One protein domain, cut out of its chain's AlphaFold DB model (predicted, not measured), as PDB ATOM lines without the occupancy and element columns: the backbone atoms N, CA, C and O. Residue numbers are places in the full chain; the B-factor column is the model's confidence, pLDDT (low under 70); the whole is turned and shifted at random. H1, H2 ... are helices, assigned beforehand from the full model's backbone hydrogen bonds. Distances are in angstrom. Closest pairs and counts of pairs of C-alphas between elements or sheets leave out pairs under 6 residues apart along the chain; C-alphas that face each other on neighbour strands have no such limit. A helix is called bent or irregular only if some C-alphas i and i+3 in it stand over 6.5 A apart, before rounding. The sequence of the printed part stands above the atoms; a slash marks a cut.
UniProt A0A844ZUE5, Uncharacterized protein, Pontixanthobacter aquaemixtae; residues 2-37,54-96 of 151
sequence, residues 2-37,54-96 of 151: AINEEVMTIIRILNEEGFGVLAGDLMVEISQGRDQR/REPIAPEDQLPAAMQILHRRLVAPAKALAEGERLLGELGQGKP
ATOM      1  N   ALA A   2     235.724 171.458 176.545       73.06
ATOM      2  CA  ALA A   2     235.392 172.210 177.758       73.06
ATOM      3  C   ALA A   2     233.977 172.795 177.625       73.06
ATOM      4  O   ALA A   2     233.628 173.293 176.556       73.06
ATOM      5  N   ILE A   3     233.176 172.698 178.688       76.62
ATOM      6  CA  ILE A   3     231.860 173.343 178.772       76.62
ATOM      7  C   ILE A   3     232.086 174.816 179.116       76.62
ATOM      8  O   ILE A   3     232.861 175.123 180.024       76.62
ATOM      9  N   ASN A   4     231.422 175.710 178.391       85.94
ATOM     10  CA  ASN A   4     231.460 177.148 178.619       85.94
ATOM     11  C   ASN A   4     230.993 177.494 180.055       85.94
ATOM     12  O   ASN A   4     230.051 176.902 180.590       85.94
ATOM     13  N   GLU A   5     231.655 178.467 180.683       84.62
ATOM     14  CA  GLU A   5     231.353 178.975 182.027       84.62
ATOM     15  C   GLU A   5     229.899 179.465 182.173       84.62
ATOM     16  O   GLU A   5     229.271 179.280 183.221       84.62
ATOM     17  N   GLU A   6     229.322 180.016 181.106       81.81
ATOM     18  CA  GLU A   6     227.924 180.453 181.067       81.81
ATOM     19  C   GLU A   6     226.960 179.262 181.185       81.81
ATOM     20  O   GLU A   6     226.013 179.295 181.973       81.81
ATOM     21  N   VAL A   7     227.244 178.159 180.487       83.19
ATOM     22  CA  VAL A   7     226.461 176.914 180.579       83.19
ATOM     23  C   VAL A   7     226.622 176.273 181.957       83.19
ATOM     24  O   VAL A   7     225.645 175.812 182.544       83.19
ATOM     25  N   MET A   8     227.824 176.311 182.535       85.44
ATOM     26  CA  MET A   8     228.050 175.853 183.911       85.44
ATOM     27  C   MET A   8     227.268 176.682 184.938       85.44
ATOM     28  O   MET A   8     226.755 176.133 185.916       85.44
ATOM     29  N   THR A   9     227.127 177.987 184.707       86.06
ATOM     30  CA  THR A   9     226.304 178.867 185.547       86.06
ATOM     31  C   THR A   9     224.829 178.478 185.475       86.06
ATOM     32  O   THR A   9     224.181 178.366 186.515       86.06
ATOM     33  N   ILE A  10     224.316 178.197 184.275       84.81
ATOM     34  CA  ILE A  10     222.952 177.692 184.064       84.81
ATOM     35  C   ILE A  10     222.742 176.354 184.785       84.81
ATOM     36  O   ILE A  10     221.772 176.202 185.522       84.81
ATOM     37  N   ILE A  11     223.671 175.405 184.638       84.19
ATOM     38  CA  ILE A  11     223.619 174.096 185.310       84.19
ATOM     39  C   ILE A  11     223.559 174.262 186.833       84.19
ATOM     40  O   ILE A  11     222.801 173.559 187.504       84.19
ATOM     41  N   ARG A  12     224.332 175.196 187.398       85.56
ATOM     42  CA  ARG A  12     224.284 175.491 188.834       85.56
ATOM     43  C   ARG A  12     222.912 176.018 189.254       85.56
ATOM     44  O   ARG A  12     222.356 175.485 190.206       85.56
ATOM     45  N   ILE A  13     222.360 176.991 188.527       84.56
ATOM     46  CA  ILE A  13     221.025 177.545 188.809       84.56
ATOM     47  C   ILE A  13     219.969 176.432 188.774       84.56
ATOM     48  O   ILE A  13     219.183 176.299 189.704       84.56
ATOM     49  N   LEU A  14     219.985 175.575 187.749       80.00
ATOM     50  CA  LEU A  14     219.039 174.458 187.640       80.00
ATOM     51  C   LEU A  14     219.140 173.493 188.827       80.00
ATOM     52  O   LEU A  14     218.118 173.034 189.327       80.00
ATOM     53  N   ASN A  15     220.352 173.194 189.299       81.06
ATOM     54  CA  ASN A  15     220.547 172.344 190.474       81.06
ATOM     55  C   ASN A  15     220.037 173.000 191.766       81.06
ATOM     56  O   ASN A  15     219.415 172.319 192.580       81.06
ATOM     57  N   GLU A  16     220.286 174.297 191.953       86.38
ATOM     58  CA  GLU A  16     219.823 175.063 193.119       86.38
ATOM     59  C   GLU A  16     218.288 175.149 193.173       86.38
ATOM     60  O   GLU A  16     217.700 175.006 194.243       86.38
ATOM     61  N   GLU A  17     217.640 175.276 192.015       80.88
ATOM     62  CA  GLU A  17     216.180 175.343 191.867       80.88
ATOM     63  C   GLU A  17     215.495 173.956 191.840       80.88
ATOM     64  O   GLU A  17     214.286 173.847 191.644       80.88
ATOM     65  N   GLY A  18     216.248 172.865 192.037       78.56
ATOM     66  CA  GLY A  18     215.704 171.502 192.119       78.56
ATOM     67  C   GLY A  18     215.478 170.796 190.774       78.56
ATOM     68  O   GLY A  18     214.971 169.676 190.744       78.56
ATOM     69  N   PHE A  19     215.919 171.382 189.662       80.69
ATOM     70  CA  PHE A  19     215.882 170.799 188.315       80.69
ATOM     71  C   PHE A  19     217.129 169.952 188.000       80.69
ATOM     72  O   PHE A  19     217.648 169.977 186.884       80.69
ATOM     73  N   GLY A  20     217.626 169.173 188.966       74.12
ATOM     74  CA  GLY A  20     218.896 168.443 188.831       74.12
ATOM     75  C   GLY A  20     218.926 167.396 187.708       74.12
ATOM     76  O   GLY A  20     219.969 167.178 187.097       74.12
ATOM     77  N   VAL A  21     217.778 166.792 187.378       77.44
ATOM     78  CA  VAL A  21     217.659 165.878 186.224       77.44
ATOM     79  C   VAL A  21     217.885 166.636 184.916       77.44
ATOM     80  O   VAL A  21     218.725 166.239 184.121       77.44
ATOM     81  N   LEU A  22     217.225 167.785 184.747       78.19
ATOM     82  CA  LEU A  22     217.390 168.634 183.566       78.19
ATOM     83  C   LEU A  22     218.804 169.219 183.471       78.19
ATOM     84  O   LEU A  22     219.332 169.369 182.377       78.19
ATOM     85  N   ALA A  23     219.433 169.532 184.606       77.81
ATOM     86  CA  ALA A  23     220.828 169.956 184.649       77.81
ATOM     87  C   ALA A  23     221.775 168.848 184.145       77.81
ATOM     88  O   ALA A  23     222.718 169.131 183.405       77.81
ATOM     89  N   GLY A  24     221.504 167.593 184.520       80.12
ATOM     90  CA  GLY A  24     222.210 166.415 184.018       80.12
ATOM     91  C   GLY A  24     221.994 166.204 182.522       80.12
ATOM     92  O   GLY A  24     222.967 166.084 181.783       80.12
ATOM     93  N   ASP A  25     220.742 166.242 182.069       79.50
ATOM     94  CA  ASP A  25     220.386 166.091 180.656       79.50
ATOM     95  C   ASP A  25     221.031 167.186 179.799       79.50
ATOM     96  O   ASP A  25     221.626 166.893 178.767       79.50
ATOM     97  N   LEU A  26     221.019 168.436 180.268       81.44
ATOM     98  CA  LEU A  26     221.668 169.558 179.593       81.44
ATOM     99  C   LEU A  26     223.184 169.351 179.471       81.44
ATOM    100  O   LEU A  26     223.770 169.606 178.420       81.44
ATOM    101  N   MET A  27     223.835 168.874 180.534       83.06
ATOM    102  CA  MET A  27     225.269 168.579 180.514       83.06
ATOM    103  C   MET A  27     225.595 167.440 179.540       83.06
ATOM    104  O   MET A  27     226.600 167.494 178.826       83.06
ATOM    105  N   VAL A  28     224.740 166.418 179.488       82.69
ATOM    106  CA  VAL A  28     224.855 165.291 178.559       82.69
ATOM    107  C   VAL A  28     224.673 165.762 177.117       82.69
ATOM    108  O   VAL A  28     225.543 165.500 176.296       82.69
ATOM    109  N   GLU A  29     223.617 166.512 176.810       77.75
ATOM    110  CA  GLU A  29     223.331 166.993 175.451       77.75
ATOM    111  C   GLU A  29     224.430 167.949 174.942       77.75
ATOM    112  O   GLU A  29     224.901 167.806 173.814       77.75
ATOM    113  N   ILE A  30     224.947 168.851 175.787       79.88
ATOM    114  CA  ILE A  30     226.053 169.747 175.402       79.88
ATOM    115  C   ILE A  30     227.369 168.988 175.184       79.88
ATOM    116  O   ILE A  30     228.131 169.313 174.272       79.88
ATOM    117  N   SER A  31     227.659 167.983 176.015       75.19
ATOM    118  CA  SER A  31     228.914 167.223 175.928       75.19
ATOM    119  C   SER A  31     228.917 166.172 174.820       75.19
ATOM    120  O   SER A  31     229.980 165.886 174.265       75.19
ATOM    121  N   GLN A  32     227.754 165.602 174.504       74.69
ATOM    122  CA  GLN A  32     227.603 164.579 173.473       74.69
ATOM    123  C   GLN A  32     227.450 165.161 172.067       74.69
ATOM    124  O   GLN A  32     227.657 164.411 171.119       74.69
ATOM    125  N   GLY A  33     227.154 166.456 171.926       64.50
ATOM    126  CA  GLY A  33     227.034 167.108 170.622       64.50
ATOM    127  C   GLY A  33     225.627 167.041 170.020       64.50
ATOM    128  O   GLY A  33     224.747 166.364 170.553       64.50
ATOM    129  N   ARG A  34     225.406 167.768 168.916       59.56
ATOM    130  CA  ARG A  34     224.112 167.797 168.203       59.56
ATOM    131  C   ARG A  34     223.960 166.581 167.295       59.56
ATOM    132  O   ARG A  34     224.935 166.127 166.698       59.56
ATOM    133  N   ASP A  35     222.725 166.113 167.141       52.75
ATOM    134  CA  ASP A  35     222.347 165.307 165.980       52.75
ATOM    135  C   ASP A  35     222.336 166.221 164.745       52.75
ATOM    136  O   ASP A  35     221.687 167.270 164.760       52.75
ATOM    137  N   GLN A  36     223.037 165.837 163.674       46.12
ATOM    138  CA  GLN A  36     223.173 166.627 162.435       46.12
ATOM    139  C   GLN A  36     221.812 167.023 161.819       46.12
ATOM    140  O   GLN A  36     221.683 168.069 161.192       46.12
ATOM    141  N   ARG A  37     220.751 166.255 162.104       45.12
ATOM    142  CA  ARG A  37     219.369 166.566 161.700       45.12
ATOM    143  C   ARG A  37     218.816 167.883 162.250       45.12
ATOM    144  O   ARG A  37     217.963 168.464 161.595       45.12
ATOM    145  N   ARG A  54     227.523 162.515 165.865       61.47
ATOM    146  CA  ARG A  54     227.275 163.637 166.778       61.47
ATOM    147  C   ARG A  54     228.470 164.576 166.768       61.47
ATOM    148  O   ARG A  54     229.560 164.218 167.226       61.47
ATOM    149  N   GLU A  55     228.260 165.784 166.263       65.75
ATOM    150  CA  GLU A  55     229.295 166.807 166.257       65.75
ATOM    151  C   GLU A  55     229.327 167.540 167.605       65.75
ATOM    152  O   GLU A  55     228.295 168.050 168.063       65.75
ATOM    153  N   PRO A  56     230.497 167.611 168.268       69.06
ATOM    154  CA  PRO A  56     230.644 168.377 169.497       69.06
ATOM    155  C   PRO A  56     230.278 169.848 169.266       69.06
ATOM    156  O   PRO A  56     230.781 170.474 168.335       69.06
ATOM    157  N   ILE A  57     229.448 170.428 170.137       73.12
ATOM    158  CA  ILE A  57     228.998 171.821 169.991       73.12
ATOM    159  C   ILE A  57     230.143 172.771 170.330       73.12
ATOM    160  O   ILE A  57     230.611 172.797 171.476       73.12
ATOM    161  N   ALA A  58     230.569 173.565 169.345       78.50
ATOM    162  CA  ALA A  58     231.623 174.558 169.505       78.50
ATOM    163  C   ALA A  58     231.340 175.479 170.714       78.50
ATOM    164  O   ALA A  58     230.179 175.812 170.951       78.50
ATOM    165  N   PRO A  59     232.349 175.868 171.520       79.06
ATOM    166  CA  PRO A  59     232.147 176.642 172.753       79.06
ATOM    167  C   PRO A  59     231.278 177.903 172.608       79.06
ATOM    168  O   PRO A  59     230.536 178.247 173.533       79.06
ATOM    169  N   GLU A  60     231.357 178.565 171.458       79.31
ATOM    170  CA  GLU A  60     230.554 179.721 171.053       79.31
ATOM    171  C   GLU A  60     229.061 179.399 170.862       79.31
ATOM    172  O   GLU A  60     228.205 180.234 171.154       79.31
ATOM    173  N   ASP A  61     228.737 178.168 170.468       78.56
ATOM    174  CA  ASP A  61     227.378 177.701 170.170       78.56
ATOM    175  C   ASP A  61     226.722 176.956 171.345       78.56
ATOM    176  O   ASP A  61     225.528 176.632 171.301       78.56
ATOM    177  N   GLN A  62     227.474 176.694 172.420       80.00
ATOM    178  CA  GLN A  62     226.993 175.943 173.585       80.00
ATOM    179  C   GLN A  62     225.905 176.684 174.364       80.00
ATOM    180  O   GLN A  62     224.926 176.062 174.770       80.00
ATOM    181  N   LEU A  63     226.038 177.999 174.565       78.19
ATOM    182  CA  LEU A  63     225.011 178.784 175.257       78.19
ATOM    183  C   LEU A  63     223.707 178.866 174.436       78.19
ATOM    184  O   LEU A  63     222.652 178.542 174.989       78.19
ATOM    185  N   PRO A  64     223.730 179.221 173.133       75.12
ATOM    186  CA  PRO A  64     222.541 179.153 172.285       75.12
ATOM    187  C   PRO A  64     221.872 177.772 172.290       75.12
ATOM    188  O   PRO A  64     220.651 177.685 172.436       75.12
ATOM    189  N   ALA A  65     222.659 176.694 172.200       76.00
ATOM    190  CA  ALA A  65     222.146 175.326 172.274       76.00
ATOM    191  C   ALA A  65     221.467 175.049 173.622       76.00
ATOM    192  O   ALA A  65     220.333 174.572 173.665       76.00
ATOM    193  N   ALA A  66     222.123 175.412 174.727       77.56
ATOM    194  CA  ALA A  66     221.589 175.221 176.067       77.56
ATOM    195  C   ALA A  66     220.254 175.951 176.262       77.56
ATOM    196  O   ALA A  66     219.305 175.389 176.808       77.56
ATOM    197  N   MET A  67     220.147 177.180 175.755       76.94
ATOM    198  CA  MET A  67     218.911 177.958 175.811       76.94
ATOM    199  C   MET A  67     217.779 177.318 175.002       76.94
ATOM    200  O   MET A  67     216.637 177.299 175.465       76.94
ATOM    201  N   GLN A  68     218.070 176.752 173.827       74.50
ATOM    202  CA  GLN A  68     217.070 176.025 173.040       74.50
ATOM    203  C   GLN A  68     216.581 174.762 173.751       74.50
ATOM    204  O   GLN A  68     215.377 174.498 173.764       74.50
ATOM    205  N   ILE A  69     217.487 173.999 174.367       78.00
ATOM    206  CA  ILE A  69     217.148 172.800 175.145       78.00
ATOM    207  C   ILE A  69     216.231 173.183 176.308       78.00
ATOM    208  O   ILE A  69     215.152 172.613 176.472       78.00
ATOM    209  N   LEU A  70     216.598 174.216 177.072       74.62
ATOM    210  CA  LEU A  70     215.770 174.716 178.170       74.62
ATOM    211  C   LEU A  70     214.403 175.200 177.699       74.62
ATOM    212  O   LEU A  70     213.389 174.885 178.321       74.62
ATOM    213  N   HIS A  71     214.345 175.920 176.581       70.38
ATOM    214  CA  HIS A  71     213.079 176.365 176.018       70.38
ATOM    215  C   HIS A  71     212.190 175.173 175.619       70.38
ATOM    216  O   HIS A  71     211.007 175.145 175.965       70.38
ATOM    217  N   ARG A  72     212.754 174.148 174.970       71.81
ATOM    218  CA  ARG A  72     212.028 172.926 174.586       71.81
ATOM    219  C   ARG A  72     211.543 172.112 175.785       71.81
ATOM    220  O   ARG A  72     210.450 171.560 175.733       71.81
ATOM    221  N   ARG A  73     212.328 172.034 176.861       72.31
ATOM    222  CA  ARG A  73     212.033 171.174 178.022       72.31
ATOM    223  C   ARG A  73     211.193 171.851 179.104       72.31
ATOM    224  O   ARG A  73     210.438 171.164 179.782       72.31
ATOM    225  N   LEU A  74     211.304 173.170 179.275       71.62
ATOM    226  CA  LEU A  74     210.591 173.911 180.326       71.62
ATOM    227  C   LEU A  74     209.481 174.799 179.767       71.62
ATOM    228  O   LEU A  74     208.366 174.805 180.284       71.62
ATOM    229  N   VAL A  75     209.768 175.557 178.708       68.31
ATOM    230  CA  VAL A  75     208.862 176.612 178.236       68.31
ATOM    231  C   VAL A  75     207.778 176.055 177.319       68.31
ATOM    232  O   VAL A  75     206.607 176.392 177.492       68.31
ATOM    233  N   ALA A  76     208.133 175.194 176.363       64.00
ATOM    234  CA  ALA A  76     207.163 174.616 175.434       64.00
ATOM    235  C   ALA A  76     206.088 173.762 176.145       64.00
ATOM    236  O   ALA A  76     204.908 173.989 175.876       64.00
ATOM    237  N   PRO A  77     206.421 172.881 177.112       61.47
ATOM    238  CA  PRO A  77     205.413 172.108 177.834       61.47
ATOM    239  C   PRO A  77     204.527 172.984 178.721       61.47
ATOM    240  O   PRO A  77     203.318 172.779 178.761       61.47
ATOM    241  N   ALA A  78     205.095 173.999 179.384       64.38
ATOM    242  CA  ALA A  78     204.319 174.934 180.198       64.38
ATOM    243  C   ALA A  78     203.329 175.750 179.351       64.38
ATOM    244  O   ALA A  78     202.176 175.926 179.742       64.38
ATOM    245  N   LYS A  79     203.746 176.204 178.160       61.41
ATOM    246  CA  LYS A  79     202.855 176.874 177.200       61.41
ATOM    247  C   LYS A  79     201.766 175.936 176.683       61.41
ATOM    248  O   LYS A  79     200.612 176.344 176.623       61.41
ATOM    249  N   ALA A  80     202.118 174.698 176.335       60.28
ATOM    250  CA  ALA A  80     201.156 173.703 175.870       60.28
ATOM    251  C   ALA A  80     200.120 173.360 176.952       60.28
ATOM    252  O   ALA A  80     198.932 173.259 176.651       60.28
ATOM    253  N   LEU A  81     200.548 173.251 178.214       60.25
ATOM    254  CA  LEU A  81     199.655 173.048 179.353       60.25
ATOM    255  C   LEU A  81     198.709 174.241 179.535       60.25
ATOM    256  O   LEU A  81     197.501 174.043 179.597       60.25
ATOM    257  N   ALA A  82     199.239 175.466 179.563       62.66
ATOM    258  CA  ALA A  82     198.434 176.678 179.725       62.66
ATOM    259  C   ALA A  82     197.409 176.853 178.592       62.66
ATOM    260  O   ALA A  82     196.268 177.245 178.831       62.66
ATOM    261  N   GLU A  83     197.792 176.529 177.357       66.00
ATOM    262  CA  GLU A  83     196.883 176.554 176.211       66.00
ATOM    263  C   GLU A  83     195.825 175.445 176.300       66.00
ATOM    264  O   GLU A  83     194.646 175.694 176.044       66.00
ATOM    265  N   GLY A  84     196.208 174.245 176.745       63.03
ATOM    266  CA  GLY A  84     195.275 173.160 177.040       63.03
ATOM    267  C   GLY A  84     194.257 173.544 178.117       63.03
ATOM    268  O   GLY A  84     193.060 173.338 177.932       63.03
ATOM    269  N   GLU A  85     194.701 174.171 179.207       64.06
ATOM    270  CA  GLU A  85     193.831 174.684 180.271       64.06
ATOM    271  C   GLU A  85     192.896 175.788 179.769       64.06
ATOM    272  O   GLU A  85     191.709 175.787 180.104       64.06
ATOM    273  N   ARG A  86     193.387 176.699 178.920       70.31
ATOM    274  CA  ARG A  86     192.562 177.733 178.280       70.31
ATOM    275  C   ARG A  86     191.461 177.107 177.425       70.31
ATOM    276  O   ARG A  86     190.294 177.470 177.573       70.31
ATOM    277  N   LEU A  87     191.816 176.151 176.566       65.12
ATOM    278  CA  LEU A  87     190.875 175.444 175.695       65.12
ATOM    279  C   LEU A  87     189.851 174.633 176.504       65.12
ATOM    280  O   LEU A  87     188.659 174.688 176.210       65.12
ATOM    281  N   LEU A  88     190.284 173.942 177.562       61.34
ATOM    282  CA  LEU A  88     189.394 173.229 178.485       61.34
ATOM    283  C   LEU A  88     188.448 174.185 179.222       61.34
ATOM    284  O   LEU A  88     187.264 173.884 179.370       61.34
ATOM    285  N   GLY A  89     188.937 175.354 179.642       59.78
ATOM    286  CA  GLY A  89     188.116 176.404 180.240       59.78
ATOM    287  C   GLY A  89     187.057 176.946 179.277       59.78
ATOM    288  O   GLY A  89     185.912 177.166 179.672       59.78
ATOM    289  N   GLU A  90     187.397 177.115 178.000       62.44
ATOM    290  CA  GLU A  90     186.449 177.536 176.961       62.44
ATOM    291  C   GLU A  90     185.388 176.468 176.671       62.44
ATOM    292  O   GLU A  90     184.200 176.798 176.586       62.44
ATOM    293  N   LEU A  91     185.792 175.196 176.612       58.88
ATOM    294  CA  LEU A  91     184.884 174.054 176.474       58.88
ATOM    295  C   LEU A  91     183.937 173.937 177.676       58.88
ATOM    296  O   LEU A  91     182.728 173.782 177.499       58.88
ATOM    297  N   GLY A  92     184.457 174.083 178.898       59.41
ATOM    298  CA  GLY A  92     183.675 174.036 180.137       59.41
ATOM    299  C   GLY A  92     182.673 175.186 180.286       59.41
ATOM    300  O   GLY A  92     181.647 175.029 180.943       59.41
ATOM    301  N   GLN A  93     182.923 176.329 179.638       60.47
ATOM    302  CA  GLN A  93     182.000 177.472 179.590       60.47
ATOM    303  C   GLN A  93     180.953 177.376 178.467       60.47
ATOM    304  O   GLN A  93     180.194 178.325 178.260       60.47
ATOM    305  N   GLY A  94     180.904 176.267 177.721       53.38
ATOM    306  CA  GLY A  94     179.962 176.089 176.615       53.38
ATOM    307  C   GLY A  94     180.237 177.005 175.420       53.38
ATOM    308  O   GLY A  94     179.357 177.196 174.578       53.38
ATOM    309  N   LYS A  95     181.442 177.588 175.322       49.75
ATOM    310  CA  LYS A  95     181.843 178.314 174.117       49.75
ATOM    311  C   LYS A  95     182.160 177.282 173.031       49.75
ATOM    312  O   LYS A  95     182.962 176.381 173.271       49.75
ATOM    313  N   PRO A  96     181.554 177.384 171.837       51.41
ATOM    314  CA  PRO A  96     181.837 176.449 170.761       51.41
ATOM    315  C   PRO A  96     183.275 176.650 170.273       51.41
ATOM    316  O   PRO A  96     183.573 177.615 169.566       51.41
TER     317      PRO A  96
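Overview. This is residues 2 to 37 and 54 to 96 of the 151 residues of an uncharacterized protein of Pontixanthobacter aquaemixtae (UniProt A0A844ZUE5). A small head is made by the helical hairpin of H1 and H2 together with H3a, the first arm of the long helix H3; the second arm, H3b, runs on nearly straight from H3a, away from the head, and makes the length. Residues 75 to 86, which belong to H3, and residues 88 to 94, of which 88 to 92 belong to H3, stick out from the head. The printed part has 79 residues with three named helices, H1, H2 and H3 along the chain, and no named strand; the class is all helix. It is only just loose, close to extended, with a radius of gyration of the C-alphas of 16.9 A, and spans 55 by 32 by 17 A.

Along the chain. H1 is residues 5 to 16, from C-alpha 5 at (231.353, 178.975, 182.027), and is 16.5 A long. H2 is residues 20 to 32, 18.1 A long. H3, residues 62 to 92, was assigned as one helix by its hydrogen bonds but is bent: C-alphas 73 and 76 are 6.5 A apart. Its arms are H3a, residues 62 to 73, 16.3 A, and H3b, residues 76 to 92, 24.0 A, ending with C-alpha 92 at (183.675, 174.036, 180.137).

Arrangement. H1 and H2 form a helical hairpin and touch, H1 with residues 11 to 15 alone; the closest C-alphas, of Ile 11 and Ala 23, are 5.0 A apart. They run opposite ways at a shallow tilt of 25 degrees. H1, with residues 6 to 7 alone, touches H3a at residues 62 to 66 alone; the closest C-alphas are those of Val 7 and Leu 63, 5.8 A. These two run the same way at a shallow tilt of 31 degrees. H2, with residues 26 to 30 alone, touches H3a, closest at the C-alphas of Ile 30 and Gln 62, 6.5 A; they run opposite ways at a steep tilt of 46 degrees. The arms H3a and H3b stand at a shallow tilt of 24 degrees. H3b is apart from H1 and H2. In H1, H2, H3a and H3b every O i to N i+4 pair is within hydrogen-bond range.

Size, cuts and confidence. The C-alphas farthest apart, of Ala 2 and Gly 94, are 55.6 A apart. Residues 38 to 53 are cut out, in the link from H2 to H3, and C-alphas 37 and 54 are 9.8 A apart across the cut. The link from H1 to H2 is tight. Mean pLDDT of the printed part is 71.9; it is under 70 at residues 33 to 37, 54 to 56, 75 to 85 and 87 to 96.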